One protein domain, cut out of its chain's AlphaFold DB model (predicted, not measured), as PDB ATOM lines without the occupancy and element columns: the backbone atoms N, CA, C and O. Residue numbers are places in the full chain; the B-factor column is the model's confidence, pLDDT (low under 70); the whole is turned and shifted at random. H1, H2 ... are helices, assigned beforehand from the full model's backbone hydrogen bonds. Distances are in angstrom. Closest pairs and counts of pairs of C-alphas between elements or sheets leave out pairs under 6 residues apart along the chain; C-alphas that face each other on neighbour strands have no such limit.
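This is residues 39 to 165 of the 275 residues of the protein "Hypothetical protein" of Rhizochromulina marina (UniProt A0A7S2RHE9). A long kinked helix, H5, runs through the middle with H3 beside it; H2 crosses H5, H4 meets it at a slant, and H1 and H6 lie at opposite ends. The printed part has 127 residues, with six named helices, H1 to H6. It is all helix and compact, radius of gyration of the C-alphas 15.2 A, spanning 43 by 33 by 32 A.

H5, residues 139 to 158, measures 28.1 A, ending at C-alpha 158 (37.006, 95.983, 99.653). H3 is residues 86 to 101, 22.5 A; H2 61 to 72; H4 113 to 124; H6 160 to 164. H1, 39 to 51, begins at C-alpha 39 (66.417, 92.466, 112.578).

Hub H5 touches H3 at a shallow tilt of 14 degrees, closest C-alphas Val 100 and Arg 157, 5.7 A. H4 touches H5 with residues 122 to 124 alone, closest C-alphas Ile 123 and Phe 145, 5.2 A. Every O i to N i+4 pair is within hydrogen-bond range in H1, H2, H3, H4 and H6; 14 of 16 in H5.

The printed part has no cut. Residues 39 to 58, 73 to 81 and 104 to 107 have pLDDT under 70.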
ATOM      1  N   GLY A  39      67.187  93.663 112.233       57.00
ATOM      2  CA  GLY A  39      66.417  92.466 112.578       57.00
ATOM      3  C   GLY A  39      65.372  92.098 111.519       57.00
ATOM      4  O   GLY A  39      65.177  90.917 111.222       57.00
ATOM      5  N   MET A  40      64.732  93.099 110.909       55.91
ATOM      6  CA  MET A  40      63.765  92.898 109.828       55.91
ATOM      7  C   MET A  40      64.462  92.415 108.553       55.91
ATOM      8  O   MET A  40      64.060  91.397 107.990       55.91
ATOM      9  N   GLN A  41      65.556  93.068 108.154       60.75
ATOM     10  CA  GLN A  41      66.371  92.672 107.006       60.75
ATOM     11  C   GLN A  41      66.924  91.249 107.186       60.75
ATOM     12  O   GLN A  41      66.888  90.441 106.260       60.75
ATOM     13  N   ALA A  42      67.378  90.898 108.394       64.50
ATOM     14  CA  ALA A  42      67.850  89.554 108.713       64.50
ATOM     15  C   ALA A  42      66.733  88.502 108.643       64.50
ATOM     16  O   ALA A  42      66.980  87.397 108.161       64.50
ATOM     17  N   ALA A  43      65.510  88.831 109.075       58.94
ATOM     18  CA  ALA A  43      64.359  87.940 108.963       58.94
ATOM     19  C   ALA A  43      63.949  87.703 107.503       58.94
ATOM     20  O   ALA A  43      63.696  86.556 107.131       58.94
ATOM     21  N   VAL A  44      63.957  88.754 106.675       61.47
ATOM     22  CA  VAL A  44      63.749  88.659 105.220       61.47
ATOM     23  C   VAL A  44      64.813  87.769 104.594       61.47
ATOM     24  O   VAL A  44      64.480  86.772 103.965       61.47
ATOM     25  N   LEU A  45      66.093  88.053 104.844       66.81
ATOM     26  CA  LEU A  45      67.209  87.286 104.285       66.81
ATOM     27  C   LEU A  45      67.216  85.825 104.759       66.81
ATOM     28  O   LEU A  45      67.578  84.927 103.997       66.81
ATOM     29  N   ALA A  46      66.837  85.556 106.010       63.62
ATOM     30  CA  ALA A  46      66.715  84.200 106.539       63.62
ATOM     31  C   ALA A  46      65.539  83.453 105.901       63.62
ATOM     32  O   ALA A  46      65.695  82.289 105.529       63.62
ATOM     33  N   ALA A  47      64.396  84.120 105.721       59.25
ATOM     34  CA  ALA A  47      63.264  83.571 104.996       59.25
ATOM     35  C   ALA A  47      63.660  83.263 103.545       59.25
ATOM     36  O   ALA A  47      63.588  82.111 103.128       59.25
ATOM     37  N   GLU A  48      64.206  84.234 102.814       62.97
ATOM     38  CA  GLU A  48      64.714  84.055 101.451       62.97
ATOM     39  C   GLU A  48      65.712  82.891 101.347       62.97
ATOM     40  O   GLU A  48      65.652  82.111 100.400       62.97
ATOM     41  N   ARG A  49      66.606  82.709 102.332       63.62
ATOM     42  CA  ARG A  49      67.531  81.561 102.380       63.62
ATOM     43  C   ARG A  49      66.826  80.218 102.569       63.62
ATOM     44  O   ARG A  49      67.239  79.258 101.928       63.62
ATOM     45  N   ILE A  50      65.791  80.138 103.409       55.94
ATOM     46  CA  ILE A  50      64.964  78.923 103.574       55.94
ATOM     47  C   ILE A  50      64.257  78.577 102.255       55.94
ATOM     48  O   ILE A  50      64.092  77.411 101.910       55.94
ATOM     49  N   PHE A  51      63.887  79.604 101.498       53.69
ATOM     50  CA  PHE A  51      63.080  79.512 100.292       53.69
ATOM     51  C   PHE A  51      63.885  79.287  98.995       53.69
ATOM     52  O   PHE A  51      63.348  78.741  98.035       53.69
ATOM     53  N   LYS A  52      65.189  79.588  98.956       49.69
ATOM     54  CA  LYS A  52      66.049  79.471  97.754       49.69
ATOM     55  C   LYS A  52      66.098  78.092  97.072       49.69
ATOM     56  O   LYS A  52      66.458  78.035  95.901       49.69
ATOM     57  N   ASN A  53      65.703  77.007  97.739       49.56
ATOM     58  CA  ASN A  53      65.738  75.656  97.159       49.56
ATOM     59  C   ASN A  53      64.460  75.247  96.395       49.56
ATOM     60  O   ASN A  53      64.443  74.165  95.815       49.56
ATOM     61  N   ALA A  54      63.405  76.075  96.377       46.41
ATOM     62  CA  ALA A  54      62.087  75.688  95.846       46.41
ATOM     63  C   ALA A  54      61.516  76.617  94.754       46.41
ATOM     64  O   ALA A  54      60.352  76.478  94.393       46.41
ATOM     65  N   ASN A  55      62.305  77.567  94.237       49.56
ATOM     66  CA  ASN A  55      61.841  78.618  93.318       49.56
ATOM     67  C   ASN A  55      60.512  79.305  93.756       49.56
ATOM     68  O   ASN A  55      59.552  79.350  92.985       49.56
ATOM     69  N   PRO A  56      60.398  79.778  95.009       54.31
ATOM     70  CA  PRO A  56      59.131  80.241  95.556       54.31
ATOM     71  C   PRO A  56      58.810  81.677  95.127       54.31
ATOM     72  O   PRO A  56      59.712  82.443  94.775       54.31
ATOM     73  N   PRO A  57      57.526  82.067  95.190       55.94
ATOM     74  CA  PRO A  57      57.114  83.435  94.913       55.94
ATOM     75  C   PRO A  57      57.822  84.433  95.848       55.94
ATOM     76  O   PRO A  57      58.150  84.083  96.988       55.94
ATOM     77  N   PRO A  58      58.043  85.685  95.401       65.06
ATOM     78  CA  PRO A  58      58.665  86.714  96.224       65.06
ATOM     79  C   PRO A  58      57.876  86.912  97.524       65.06
ATOM     80  O   PRO A  58      56.646  87.041  97.515       65.06
ATOM     81  N   ILE A  59      58.590  86.932  98.651       70.25
ATOM     82  CA  ILE A  59      57.992  87.166  99.966       70.25
ATOM     83  C   ILE A  59      57.449  88.591  99.979       70.25
ATOM     84  O   ILE A  59      58.187  89.558  99.804       70.25
ATOM     85  N   ARG A  60      56.138  88.731 100.179       79.19
ATOM     86  CA  ARG A  60      55.501  90.047 100.250       79.19
ATOM     87  C   ARG A  60      55.904  90.748 101.547       79.19
ATOM     88  O   ARG A  60      55.933  90.119 102.602       79.19
ATOM     89  N   GLN A  61      56.117  92.060 101.482       81.25
ATOM     90  CA  GLN A  61      56.465  92.896 102.638       81.25
ATOM     91  C   GLN A  61      55.498  92.704 103.825       81.25
ATOM     92  O   GLN A  61      55.935  92.529 104.959       81.25
ATOM     93  N   GLY A  62      54.190  92.593 103.564       84.44
ATOM     94  CA  GLY A  62      53.196  92.332 104.614       84.44
ATOM     95  C   GLY A  62      53.406  91.009 105.371       84.44
ATOM     96  O   GLY A  62      53.059  90.907 106.545       84.44
ATOM     97  N   CYS A  63      54.025  89.997 104.748       85.00
ATOM     98  CA  CYS A  63      54.354  88.733 105.415       85.00
ATOM     99  C   CYS A  63      55.438  88.948 106.476       85.00
ATOM    100  O   CYS A  63      55.380  88.386 107.570       85.00
ATOM    101  N   VAL A  64      56.434  89.761 106.121       83.25
ATOM    102  CA  VAL A  64      57.569  90.122 106.971       83.25
ATOM    103  C   VAL A  64      57.076  90.940 108.152       83.25
ATOM    104  O   VAL A  64      57.439  90.652 109.286       83.25
ATOM    105  N   GLU A  65      56.207  91.915 107.896       85.44
ATOM    106  CA  GLU A  65      55.611  92.764 108.926       85.44
ATOM    107  C   GLU A  65      54.771  91.957 109.915       85.44
ATOM    108  O   GLU A  65      54.926  92.138 111.126       85.44
ATOM    109  N   LEU A  66      53.950  91.019 109.422       88.00
ATOM    110  CA  LEU A  66      53.177  90.118 110.275       88.00
ATOM    111  C   LEU A  66      54.103  89.273 111.159       88.00
ATOM    112  O   LEU A  66      53.952  89.256 112.379       88.00
ATOM    113  N   TRP A  67      55.110  88.625 110.567       85.81
ATOM    114  CA  TRP A  67      56.072  87.810 111.312       85.81
ATOM    115  C   TRP A  67      56.883  88.630 112.333       85.81
ATOM    116  O   TRP A  67      57.070  88.218 113.481       85.81
ATOM    117  N   ALA A  68      57.347  89.817 111.943       83.06
ATOM    118  CA  ALA A  68      58.054  90.740 112.824       83.06
ATOM    119  C   ALA A  68      57.156  91.229 113.973       83.06
ATOM    120  O   ALA A  68      57.632  91.439 115.087       83.06
ATOM    121  N   GLY A  69      55.857  91.414 113.728       85.56
ATOM    122  CA  GLY A  69      54.870  91.711 114.766       85.56
ATOM    123  C   GLY A  69      54.774  90.595 115.807       85.56
ATOM    124  O   GLY A  69      54.890  90.866 116.999       85.56
ATOM    125  N   LEU A  70      54.662  89.346 115.348       86.31
ATOM    126  CA  LEU A  70      54.534  88.159 116.206       86.31
ATOM    127  C   LEU A  70      55.798  87.835 117.008       86.31
ATOM    128  O   LEU A  70      55.732  87.214 118.062       86.31
ATOM    129  N   THR A  71      56.968  88.225 116.507       81.00
ATOM    130  CA  THR A  71      58.242  87.978 117.195       81.00
ATOM    131  C   THR A  71      58.609  89.104 118.158       81.00
ATOM    132  O   THR A  71      59.178  88.826 119.213       81.00
ATOM    133  N   ARG A  72      58.238  90.361 117.874       74.50
ATOM    134  CA  ARG A  72      58.492  91.502 118.777       74.50
ATOM    135  C   ARG A  72      57.750  91.394 120.106       74.50
ATOM    136  O   ARG A  72      58.306  91.766 121.137       74.50
ATOM    137  N   THR A  73      56.541  90.840 120.105       61.84
ATOM    138  CA  THR A  73      55.776  90.576 121.335       61.84
ATOM    139  C   THR A  73      56.489  89.602 122.276       61.84
ATOM    140  O   THR A  73      56.284  89.670 123.484       61.84
ATOM    141  N   SER A  74      57.385  88.753 121.761       59.94
ATOM    142  CA  SER A  74      58.085  87.743 122.565       59.94
ATOM    143  C   SER A  74      59.271  88.270 123.394       59.94
ATOM    144  O   SER A  74      59.848  87.500 124.159       59.94
ATOM    145  N   GLN A  75      59.652  89.554 123.266       58.72
ATOM    146  CA  GLN A  75      60.813  90.192 123.929       58.72
ATOM    147  C   GLN A  75      62.173  89.477 123.741       58.72
ATOM    148  O   GLN A  75      63.149  89.817 124.412       58.72
ATOM    149  N   ARG A  76      62.284  88.494 122.838       54.06
ATOM    150  CA  ARG A  76      63.512  87.714 122.631       54.06
ATOM    151  C   ARG A  76      64.285  88.186 121.394       54.06
ATOM    152  O   ARG A  76      63.669  88.511 120.378       54.06
ATOM    153  N   PRO A  77      65.631  88.199 121.441       56.06
ATOM    154  CA  PRO A  77      66.454  88.500 120.274       56.06
ATOM    155  C   PRO A  77      66.205  87.474 119.161       56.06
ATOM    156  O   PRO A  77      66.094  86.275 119.422       56.06
ATOM    157  N   TYR A  78      66.111  87.948 117.916       55.34
ATOM    158  CA  TYR A  78      65.785  87.120 116.756       55.34
ATOM    159  C   TYR A  78      66.770  85.954 116.598       55.34
ATOM    160  O   TYR A  78      67.987  86.129 116.588       55.34
ATOM    161  N   THR A  79      66.232  84.751 116.405       56.84
ATOM    162  CA  THR A  79      67.017  83.576 116.012       56.84
ATOM    163  C   THR A  79      66.295  82.857 114.877       56.84
ATOM    164  O   THR A  79      65.079  82.713 114.980       56.84
ATOM    165  N   PRO A  80      66.985  82.275 113.883       53.31
ATOM    166  CA  PRO A  80      66.362  81.486 112.807       53.31
ATOM    167  C   PRO A  80      65.501  80.296 113.279       53.31
ATOM    168  O   PRO A  80      64.733  79.736 112.506       53.31
ATOM    169  N   ARG A  81      65.630  79.897 114.553       61.38
ATOM    170  CA  ARG A  81      64.808  78.870 115.215       61.38
ATOM    171  C   ARG A  81      63.563  79.419 115.919       61.38
ATOM    172  O   ARG A  81      62.871  78.640 116.571       61.38
ATOM    173  N   HIS A  82      63.298  80.724 115.840       71.19
ATOM    174  CA  HIS A  82      62.121  81.309 116.472       71.19
ATOM    175  C   HIS A  82      60.872  80.685 115.864       71.19
ATOM    176  O   HIS A  82      60.665  80.705 114.650       71.19
ATOM    177  N   ARG A  83      60.063  80.104 116.742       81.25
ATOM    178  CA  ARG A  83      58.724  79.648 116.420       81.25
ATOM    179  C   ARG A  83      57.745  80.629 117.038       81.25
ATOM    180  O   ARG A  83      58.000  81.127 118.133       81.25
ATOM    181  N   VAL A  84      56.660  80.898 116.331       89.00
ATOM    182  CA  VAL A  84      55.556  81.711 116.851       89.00
ATOM    183  C   VAL A  84      54.460  80.779 117.338       89.00
ATOM    184  O   VAL A  84      54.264  79.709 116.756       89.00
ATOM    185  N   LEU A  85      53.767  81.150 118.411       92.19
ATOM    186  CA  LEU A  85      52.620  80.373 118.858       92.19
ATOM    187  C   LEU A  85      51.471  80.568 117.864       92.19
ATOM    188  O   LEU A  85      51.192  81.681 117.420       92.19
ATOM    189  N   LEU A  86      50.786  79.479 117.528       93.62
ATOM    190  CA  LEU A  86      49.591  79.491 116.685       93.62
ATOM    191  C   LEU A  86      48.522  80.426 117.261       93.62
ATOM    192  O   LEU A  86      47.882  81.158 116.513       93.62
ATOM    193  N   HIS A  87      48.373  80.435 118.587       93.75
ATOM    194  CA  HIS A  87      47.456  81.329 119.289       93.75
ATOM    195  C   HIS A  87      47.763  82.811 119.023       93.75
ATOM    196  O   HIS A  87      46.853  83.570 118.700       93.75
ATOM    197  N   ASP A  88      49.038  83.208 119.073       93.62
ATOM    198  CA  ASP A  88      49.447  84.597 118.832       93.62
ATOM    199  C   ASP A  88      49.156  85.021 117.390       93.62
ATOM    200  O   ASP A  88      48.672  86.131 117.154       93.62
ATOM    201  N   LEU A  89      49.397  84.124 116.423       94.81
ATOM    202  CA  LEU A  89      49.016  84.362 115.032       94.81
ATOM    203  C   LEU A  89      47.501  84.552 114.915       94.81
ATOM    204  O   LEU A  89      47.069  85.568 114.386       94.81
ATOM    205  N   LEU A  90      46.691  83.618 115.423       96.00
ATOM    206  CA  LEU A  90      45.231  83.694 115.316       96.00
ATOM    207  C   LEU A  90      44.660  84.964 115.967       96.00
ATOM    208  O   LEU A  90      43.800  85.605 115.365       96.00
ATOM    209  N   ASN A  91      45.175  85.373 117.132       94.81
ATOM    210  CA  ASN A  91      44.779  86.627 117.781       94.81
ATOM    211  C   ASN A  91      45.108  87.839 116.908       94.81
ATOM    212  O   ASN A  91      44.273  88.724 116.731       94.81
ATOM    213  N   LYS A  92      46.306  87.866 116.315       94.56
ATOM    214  CA  LYS A  92      46.706  88.962 115.433       94.56
ATOM    215  C   LYS A  92      45.818  89.045 114.187       94.56
ATOM    216  O   LYS A  92      45.402  90.135 113.798       94.56
ATOM    217  N   LEU A  93      45.493  87.904 113.583       95.50
ATOM    218  CA  LEU A  93      44.582  87.841 112.438       95.50
ATOM    219  C   LEU A  93      43.162  88.307 112.812       95.50
ATOM    220  O   LEU A  93      42.506  88.969 112.008       95.50
ATOM    221  N   ASP A  94      42.696  87.995 114.026       95.50
ATOM    222  CA  ASP A  94      41.381  88.412 114.531       95.50
ATOM    223  C   ASP A  94      41.317  89.929 114.754       95.50
ATOM    224  O   ASP A  94      40.344  90.583 114.378       95.50
ATOM    225  N   GLU A  95      42.381  90.515 115.308       92.69
ATOM    226  CA  GLU A  95      42.527  91.968 115.432       92.69
ATOM    227  C   GLU A  95      42.523  92.668 114.072       92.69
ATOM    228  O   GLU A  95      41.871  93.706 113.914       92.69
ATOM    229  N   ASP A  96      43.224  92.107 113.085       92.25
ATOM    230  CA  ASP A  96      43.263  92.653 111.730       92.25
ATOM    231  C   ASP A  96      41.872  92.580 111.075       92.25
ATOM    232  O   ASP A  96      41.398  93.582 110.528       92.25
ATOM    233  N   LEU A  97      41.166  91.446 111.202       92.75
ATOM    234  CA  LEU A  97      39.790  91.299 110.719       92.75
ATOM    235  C   LEU A  97      38.848  92.312 111.382       92.75
ATOM    236  O   LEU A  97      38.075  92.996 110.699       92.75
ATOM    237  N   PHE A  98      38.913  92.427 112.707       92.00
ATOM    238  CA  PHE A  98      38.086  93.360 113.460       92.00
ATOM    239  C   PHE A  98      38.350  94.802 113.023       92.00
ATOM    240  O   PHE A  98      37.413  95.552 112.764       92.00
ATOM    241  N   THR A  99      39.620  95.182 112.872       90.69
ATOM    242  CA  THR A  99      40.023  96.530 112.447       90.69
ATOM    243  C   THR A  99      39.506  96.870 111.049       90.69
ATOM    244  O   THR A  99      39.083  98.001 110.801       90.69
ATOM    245  N   VAL A 100      39.520  95.900 110.133       90.12
ATOM    246  CA  VAL A 100      39.011  96.084 108.769       90.12
ATOM    247  C   VAL A 100      37.487  96.218 108.748       90.12
ATOM    248  O   VAL A 100      36.955  97.038 108.004       90.12
ATOM    249  N   THR A 101      36.779  95.461 109.583       88.88
ATOM    250  CA  THR A 101      35.308  95.391 109.542       88.88
ATOM    251  C   THR A 101      34.609  96.423 110.434       88.88
ATOM    252  O   THR A 101      33.514  96.870 110.100       88.88
ATOM    253  N   VAL A 102      35.233  96.883 111.525       86.94
ATOM    254  CA  VAL A 102      34.634  97.858 112.462       86.94
ATOM    255  C   VAL A 102      34.395  99.235 111.837       86.94
ATOM    256  O   VAL A 102      33.573 100.005 112.320       86.94
ATOM    257  N   ARG A 103      35.083  99.568 110.738       77.62
ATOM    258  CA  ARG A 103      34.865 100.843 110.033       77.62
ATOM    259  C   ARG A 103      33.476 100.946 109.400       77.62
ATOM    260  O   ARG A 103      33.009 102.058 109.179       77.62
ATOM    261  N   HIS A 104      32.839  99.810 109.116       68.94
ATOM    262  CA  HIS A 104      31.597  99.737 108.343       68.94
ATOM    263  C   HIS A 104      30.410  99.171 109.129       68.94
ATOM    264  O   HIS A 104      29.276  99.272 108.669       68.94
ATOM    265  N   ALA A 105      30.641  98.642 110.333       67.06
ATOM    266  CA  ALA A 105      29.593  98.174 111.230       67.06
ATOM    267  C   ALA A 105      29.808  98.693 112.654       67.06
ATOM    268  O   ALA A 105      30.939  98.840 113.113       67.06
ATOM    269  N   ALA A 106      28.711  98.894 113.392       60.59
ATOM    270  CA  ALA A 106      28.753  99.278 114.807       60.59
ATOM    271  C   ALA A 106      29.520  98.264 115.685       60.59
ATOM    272  O   ALA A 106      30.010  98.612 116.758       60.59
ATOM    273  N   THR A 107      29.646  97.021 115.214       65.25
ATOM    274  CA  THR A 107      30.447  95.955 115.818       65.25
ATOM    275  C   THR A 107      31.273  95.280 114.725       65.25
ATOM    276  O   THR A 107      30.700  94.719 113.794       65.25
ATOM    277  N   GLY A 108      32.605  95.324 114.819       76.75
ATOM    278  CA  GLY A 108      33.471  94.567 113.909       76.75
ATOM    279  C   GLY A 108      33.247  93.055 114.037       76.75
ATOM    280  O   GLY A 108      32.858  92.564 115.100       76.75
ATOM    281  N   ARG A 109      33.505  92.312 112.957       87.69
ATOM    282  CA  ARG A 109      33.433  90.848 112.938       87.69
ATOM    283  C   ARG A 109      34.669  90.263 113.624       87.69
ATOM    284  O   ARG A 109      35.783  90.733 113.409       87.69
ATOM    285  N   ARG A 110      34.448  89.231 114.435       91.69
ATOM    286  CA  ARG A 110      35.478  88.415 115.094       91.69
ATOM    287  C   ARG A 110      35.423  86.993 114.548       91.69
ATOM    288  O   ARG A 110      34.376  86.580 114.042       91.69
ATOM    289  N   PHE A 111      36.516  86.251 114.662       94.19
ATOM    290  CA  PHE A 111      36.530  84.836 114.316       94.19
ATOM    291  C   PHE A 111      35.681  84.021 115.289       94.19
ATOM    292  O   PHE A 111      35.860  84.059 116.507       94.19
ATOM    293  N   SER A 112      34.788  83.218 114.729       92.50
ATOM    294  CA  SER A 112      34.165  82.094 115.418       92.50
ATOM    295  C   SER A 112      35.147  80.925 115.570       92.50
ATOM    296  O   SER A 112      36.205  80.886 114.940       92.50
ATOM    297  N   LEU A 113      34.769  79.915 116.358       93.06
ATOM    298  CA  LEU A 113      35.532  78.663 116.449       93.06
ATOM    299  C   LEU A 113      35.663  77.961 115.087       93.06
ATOM    300  O   LEU A 113      36.709  77.393 114.786       93.06
ATOM    301  N   SER A 114      34.627  78.043 114.245       92.69
ATOM    302  CA  SER A 114      34.660  77.484 112.889       92.69
ATOM    303  C   SER A 114      35.660  78.224 111.996       92.69
ATOM    304  O   SER A 114      36.395  77.582 111.248       92.69
ATOM    305  N   ASP A 115      35.724  79.556 112.102       94.94
ATOM    306  CA  ASP A 115      36.692  80.358 111.345       94.94
ATOM    307  C   ASP A 115      38.129  80.008 111.771       94.94
ATOM    308  O   ASP A 115      39.001  79.815 110.927       94.94
ATOM    309  N   GLN A 116      38.374  79.851 113.079       95.25
ATOM    310  CA  GLN A 116      39.687  79.451 113.598       95.25
ATOM    311  C   GLN A 116      40.097  78.059 113.108       95.25
ATOM    312  O   GLN A 116      41.226  77.892 112.648       95.25
ATOM    313  N   ALA A 117      39.188  77.080 113.136       93.44
ATOM    314  CA  ALA A 117      39.455  75.737 112.622       93.44
ATOM    315  C   ALA A 117      39.793  75.756 111.119       93.44
ATOM    316  O   ALA A 117      40.736  75.095 110.678       93.44
ATOM    317  N   PHE A 118      39.074  76.562 110.330       95.31
ATOM    318  CA  PHE A 118      39.393  76.774 108.917       95.31
ATOM    319  C   PHE A 118      40.794  77.379 108.731       95.31
ATOM    320  O   PHE A 118      41.579  76.883 107.922       95.31
ATOM    321  N   LEU A 119      41.139  78.424 109.490       96.44
ATOM    322  CA  LEU A 119      42.450  79.075 109.400       96.44
ATOM    323  C   LEU A 119      43.582  78.122 109.785       96.44
ATOM    324  O   LEU A 119      44.610  78.103 109.114       96.44
ATOM    325  N   GLN A 120      43.386  77.291 110.809       95.19
ATOM    326  CA  GLN A 120      44.341  76.245 111.178       95.19
ATOM    327  C   GLN A 120      44.567  75.275 110.017       95.19
ATOM    328  O   GLN A 120      45.714  75.084 109.608       95.19
ATOM    329  N   ARG A 121      43.500  74.743 109.405       94.00
ATOM    330  CA  ARG A 121      43.625  73.898 108.205       94.00
ATOM    331  C   ARG A 121      44.348  74.619 107.072       94.00
ATOM    332  O   ARG A 121      45.147  74.002 106.377       94.00
ATOM    333  N   GLN A 122      44.149  75.925 106.917       94.50
ATOM    334  CA  GLN A 122      44.845  76.691 105.886       94.50
ATOM    335  C   GLN A 122      46.330  76.951 106.201       94.50
ATOM    336  O   GLN A 122      47.135  77.075 105.281       94.50
ATOM    337  N   ILE A 123      46.722  76.987 107.479       95.06
ATOM    338  CA  ILE A 123      48.123  77.115 107.918       95.06
ATOM    339  C   ILE A 123      48.881  75.786 107.787       95.06
ATOM    340  O   ILE A 123      50.037  75.769 107.360       95.06
ATOM    341  N   PHE A 124      48.253  74.672 108.174       93.00
ATOM    342  CA  PHE A 124      48.880  73.343 108.178       93.00
ATOM    343  C   PHE A 124      48.666  72.553 106.875       93.00
ATOM    344  O   PHE A 124      49.384  71.584 106.632       93.00
ATOM    345  N   GLY A 125      47.735  72.991 106.023       89.69
ATOM    346  CA  GLY A 125      47.340  72.348 104.771       89.69
ATOM    347  C   GLY A 125      46.037  71.545 104.900       89.69
ATOM    348  O   GLY A 125      45.815  70.851 105.888       89.69
ATOM    349  N   HIS A 126      45.188  71.590 103.861       79.69
ATOM    350  CA  HIS A 126      43.830  71.002 103.850       79.69
ATOM    351  C   HIS A 126      43.755  69.494 104.133       79.69
ATOM    352  O   HIS A 126      42.703  69.009 104.532       79.69
ATOM    353  N   GLY A 127      44.842  68.747 103.923       78.88
ATOM    354  CA  GLY A 127      44.902  67.301 104.170       78.88
ATOM    355  C   GLY A 127      45.587  66.901 105.479       78.88
ATOM    356  O   GLY A 127      45.706  65.708 105.755       78.88
ATOM    357  N   ALA A 128      46.089  67.860 106.261       83.38
ATOM    358  CA  ALA A 128      46.792  67.562 107.501       83.38
ATOM    359  C   ALA A 128      45.788  67.146 108.597       83.38
ATOM    360  O   ALA A 128      44.848  67.897 108.874       83.38
ATOM    361  N   PRO A 129      45.958  65.979 109.247       83.75
ATOM    362  CA  PRO A 129      45.087  65.576 110.347       83.75
ATOM    363  C   PRO A 129      45.200  66.544 111.529       83.75
ATOM    364  O   PRO A 129      46.308  66.927 111.898       83.75
ATOM    365  N   GLU A 130      44.090  66.877 112.189       82.56
ATOM    366  CA  GLU A 130      44.079  67.892 113.262       82.56
ATOM    367  C   GLU A 130      45.034  67.575 114.424       82.56
ATOM    368  O   GLU A 130      45.673  68.467 114.974       82.56
ATOM    369  N   HIS A 131      45.226  66.294 114.750       82.31
ATOM    370  CA  HIS A 131      46.162  65.859 115.795       82.31
ATOM    371  C   HIS A 131      47.641  66.132 115.462       82.31
ATOM    372  O   HIS A 131      48.505  65.964 116.320       82.31
ATOM    373  N   THR A 132      47.949  66.524 114.223       82.88
ATOM    374  CA  THR A 132      49.306  66.894 113.782       82.88
ATOM    375  C   THR A 132      49.589  68.390 113.913       82.88
ATOM    376  O   THR A 132      50.718  68.824 113.674       82.88
ATOM    377  N   PHE A 133      48.591  69.193 114.300       89.62
ATOM    378  CA  PHE A 133      48.749  70.635 114.432       89.62
ATOM    379  C   PHE A 133      49.642  70.959 115.630       89.62
ATOM    380  O   PHE A 133      49.323  70.686 116.785       89.62
ATOM    381  N   SER A 134      50.798  71.547 115.335       88.94
ATOM    382  CA  SER A 134      51.751  72.007 116.341       88.94
ATOM    383  C   SER A 134      51.310  73.358 116.894       88.94
ATOM    384  O   SER A 134      51.001  74.268 116.130       88.94
ATOM    385  N   GLU A 135      51.398  73.553 118.207       91.38
ATOM    386  CA  GLU A 135      51.209  74.878 118.817       91.38
ATOM    387  C   GLU A 135      52.229  75.906 118.315       91.38
ATOM    388  O   GLU A 135      51.991  77.108 118.375       91.38
ATOM    389  N   HIS A 136      53.373  75.437 117.818       91.62
ATOM    390  CA  HIS A 136      54.477  76.268 117.371       91.62
ATOM    391  C   HIS A 136      54.614  76.223 115.850       91.62
ATOM    392  O   HIS A 136      54.902  75.165 115.275       91.62
ATOM    393  N   LEU A 137      54.498  77.386 115.215       91.56
ATOM    394  CA  LEU A 137      54.607  77.561 113.774       91.56
ATOM    395  C   LEU A 137      56.035  77.896 113.355       91.56
ATOM    396  O   LEU A 137      56.751  78.665 113.999       91.56
ATOM    397  N   THR A 138      56.435  77.317 112.232       89.00
ATOM    398  CA  THR A 138      57.679  77.654 111.542       89.00
ATOM    399  C   THR A 138      57.495  78.899 110.665       89.00
ATOM    400  O   THR A 138      56.374  79.173 110.226       89.00
ATOM    401  N   PRO A 139      58.584  79.616 110.324       86.00
ATOM    402  CA  PRO A 139      58.525  80.701 109.344       86.00
ATOM    403  C   PRO A 139      57.892  80.264 108.020       86.00
ATOM    404  O   PRO A 139      57.047  80.967 107.481       86.00
ATOM    405  N   HIS A 140      58.243  79.067 107.534       85.69
ATOM    406  CA  HIS A 140      57.699  78.521 106.293       85.69
ATOM    407  C   HIS A 140      56.167  78.447 106.322       85.69
ATOM    408  O   HIS A 140      55.525  78.977 105.424       85.69
ATOM    409  N   GLN A 141      55.582  77.866 107.375       91.06
ATOM    410  CA  GLN A 141      54.124  77.766 107.515       91.06
ATOM    411  C   GLN A 141      53.446  79.136 107.497       91.06
ATOM    412  O   GLN A 141      52.468  79.324 106.778       91.06
ATOM    413  N   VAL A 142      53.984  80.107 108.242       90.94
ATOM    414  CA  VAL A 142      53.405  81.456 108.276       90.94
ATOM    415  C   VAL A 142      53.505  82.120 106.910       90.94
ATOM    416  O   VAL A 142      52.520  82.661 106.428       90.94
ATOM    417  N   PHE A 143      54.651  82.044 106.241       89.69
ATOM    418  CA  PHE A 143      54.825  82.684 104.941       89.69
ATOM    419  C   PHE A 143      54.000  82.029 103.829       89.69
ATOM    420  O   PHE A 143      53.420  82.749 103.013       89.69
ATOM    421  N   THR A 144      53.872  80.699 103.829       90.50
ATOM    422  CA  THR A 144      52.946  79.990 102.938       90.50
ATOM    423  C   THR A 144      51.513  80.460 103.181       90.50
ATOM    424  O   THR A 144      50.840  80.857 102.231       90.50
ATOM    425  N   PHE A 145      51.067  80.512 104.438       94.62
ATOM    426  CA  PHE A 145      49.736  81.008 104.791       94.62
ATOM    427  C   PHE A 145      49.520  82.469 104.363       94.62
ATOM    428  O   PHE A 145      48.481  82.804 103.792       94.62
ATOM    429  N   CYS A 146      50.509  83.342 104.566       93.75
ATOM    430  CA  CYS A 146      50.413  84.754 104.204       93.75
ATOM    431  C   CYS A 146      50.186  84.984 102.707       93.75
ATOM    432  O   CYS A 146      49.547  85.971 102.339       93.75
ATOM    433  N   SER A 147      50.675  84.083 101.845       91.44
ATOM    434  CA  SER A 147      50.413  84.166 100.402       91.44
ATOM    435  C   SER A 147      48.914  84.116 100.075       91.44
ATOM    436  O   SER A 147      48.479  84.755  99.118       91.44
ATOM    437  N   TRP A 148      48.123  83.442 100.917       95.25
ATOM    438  CA  TRP A 148      46.668  83.410 100.847       95.25
ATOM    439  C   TRP A 148      46.012  84.529 101.669       95.25
ATOM    440  O   TRP A 148      45.098  85.204 101.187       95.25
ATOM    441  N   TRP A 149      46.480  84.757 102.900       95.75
ATOM    442  CA  TRP A 149      45.854  85.704 103.826       95.75
ATOM    443  C   TRP A 149      45.928  87.152 103.352       95.75
ATOM    444  O   TRP A 149      44.918  87.846 103.402       95.75
ATOM    445  N   LEU A 150      47.085  87.617 102.869       95.00
ATOM    446  CA  LEU A 150      47.248  89.030 102.510       95.00
ATOM    447  C   LEU A 150      46.303  89.454 101.372       95.00
ATOM    448  O   LEU A 150      45.580  90.429 101.549       95.00
ATOM    449  N   PRO A 151      46.204  88.729 100.241       95.44
ATOM    450  CA  PRO A 151      45.160  89.008  99.252       95.44
ATOM    451  C   PRO A 151      43.739  88.916  99.824       95.44
ATOM    452  O   PRO A 151      42.877  89.723  99.478       95.44
ATOM    453  N   SER A 152      43.487  87.949 100.711       96.06
ATOM    454  CA  SER A 152      42.157  87.725 101.285       96.06
ATOM    455  C   SER A 152      41.718  88.859 102.211       96.06
ATOM    456  O   SER A 152      40.573  89.290 102.130       96.06
ATOM    457  N   ILE A 153      42.606  89.398 103.052       95.00
ATOM    458  CA  ILE A 153      42.272  90.535 103.917       95.00
ATOM    459  C   ILE A 153      42.092  91.830 103.112       95.00
ATOM    460  O   ILE A 153      41.246  92.649 103.465       95.00
ATOM    461  N   GLU A 154      42.802  91.994 101.987       94.19
ATOM    462  CA  GLU A 154      42.536  93.086 101.037       94.19
ATOM    463  C   GLU A 154      41.147  92.963 100.399       94.19
ATOM    464  O   GLU A 154      40.410  93.946 100.322       94.19
ATOM    465  N   LEU A 155      40.752  91.755  99.989       95.19
ATOM    466  CA  LEU A 155      39.399  91.489  99.500       95.19
ATOM    467  C   LEU A 155      38.345  91.796 100.574       95.19
ATOM    468  O   LEU A 155      37.371  92.491 100.293       95.19
ATOM    469  N   ILE A 156      38.554  91.330 101.810       94.75
ATOM    470  CA  ILE A 156      37.660  91.624 102.939       94.75
ATOM    471  C   ILE A 156      37.559  93.132 103.163       94.75
ATOM    472  O   ILE A 156      36.478  93.626 103.462       94.75
ATOM    473  N   ARG A 157      38.648  93.888 102.993       92.94
ATOM    474  CA  ARG A 157      38.618  95.351 103.098       92.94
ATOM    475  C   ARG A 157      37.743  95.986 102.020       92.94
ATOM    476  O   ARG A 157      36.945  96.862 102.351       92.94
ATOM    477  N   LYS A 158      37.857  95.528 100.769       92.81
ATOM    478  CA  LYS A 158      37.006  95.983  99.653       92.81
ATOM    479  C   LYS A 158      35.525  95.667  99.888       92.81
ATOM    480  O   LYS A 158      34.681  96.486  99.555       92.81
ATOM    481  N   LEU A 159      35.231  94.514 100.489       92.62
ATOM    482  CA  LEU A 159      33.876  94.020 100.772       92.62
ATOM    483  C   LEU A 159      33.480  94.176 102.244       92.62
ATOM    484  O   LEU A 159      32.712  93.385 102.791       92.62
ATOM    485  N   SER A 160      34.074  95.141 102.940       90.88
ATOM    486  CA  SER A 160      33.988  95.223 104.402       90.88
ATOM    487  C   SER A 160      32.561  95.443 104.889       90.88
ATOM    488  O   SER A 160      32.202  94.916 105.942       90.88
ATOM    489  N   HIS A 161      31.732  96.143 104.112       88.56
ATOM    490  CA  HIS A 161      30.312  96.304 104.398       88.56
ATOM    491  C   HIS A 161      29.601  94.946 104.425       88.56
ATOM    492  O   HIS A 161      29.086  94.557 105.470       88.56
ATOM    493  N   GLU A 162      29.660  94.168 103.345       90.25
ATOM    494  CA  GLU A 162      29.020  92.853 103.232       90.25
ATOM    495  C   GLU A 162      29.614  91.838 104.221       90.25
ATOM    496  O   GLU A 162      28.890  91.039 104.817       90.25
ATOM    497  N   PHE A 163      30.930  91.885 104.438       90.06
ATOM    498  CA  PHE A 163      31.645  90.948 105.306       90.06
ATOM    499  C   PHE A 163      31.412  91.207 106.803       90.06
ATOM    500  O   PHE A 163      31.522  90.282 107.612       90.06
ATOM    501  N   SER A 164      31.094  92.452 107.180       85.94
ATOM    502  CA  SER A 164      30.823  92.853 108.569       85.94
ATOM    503  C   SER A 164      29.462  92.383 109.095       85.94
ATOM    504  O   SER A 164      29.229  92.382 110.306       85.94
ATOM    505  N   ARG A 165      28.556  91.952 108.210       81.75
ATOM    506  CA  ARG A 165      27.187  91.579 108.574       81.75
ATOM    507  C   ARG A 165      27.165  90.201 109.221       81.75
ATOM    508  O   ARG A 165      27.448  89.191 108.581       81.75
TER     509      ARG A 165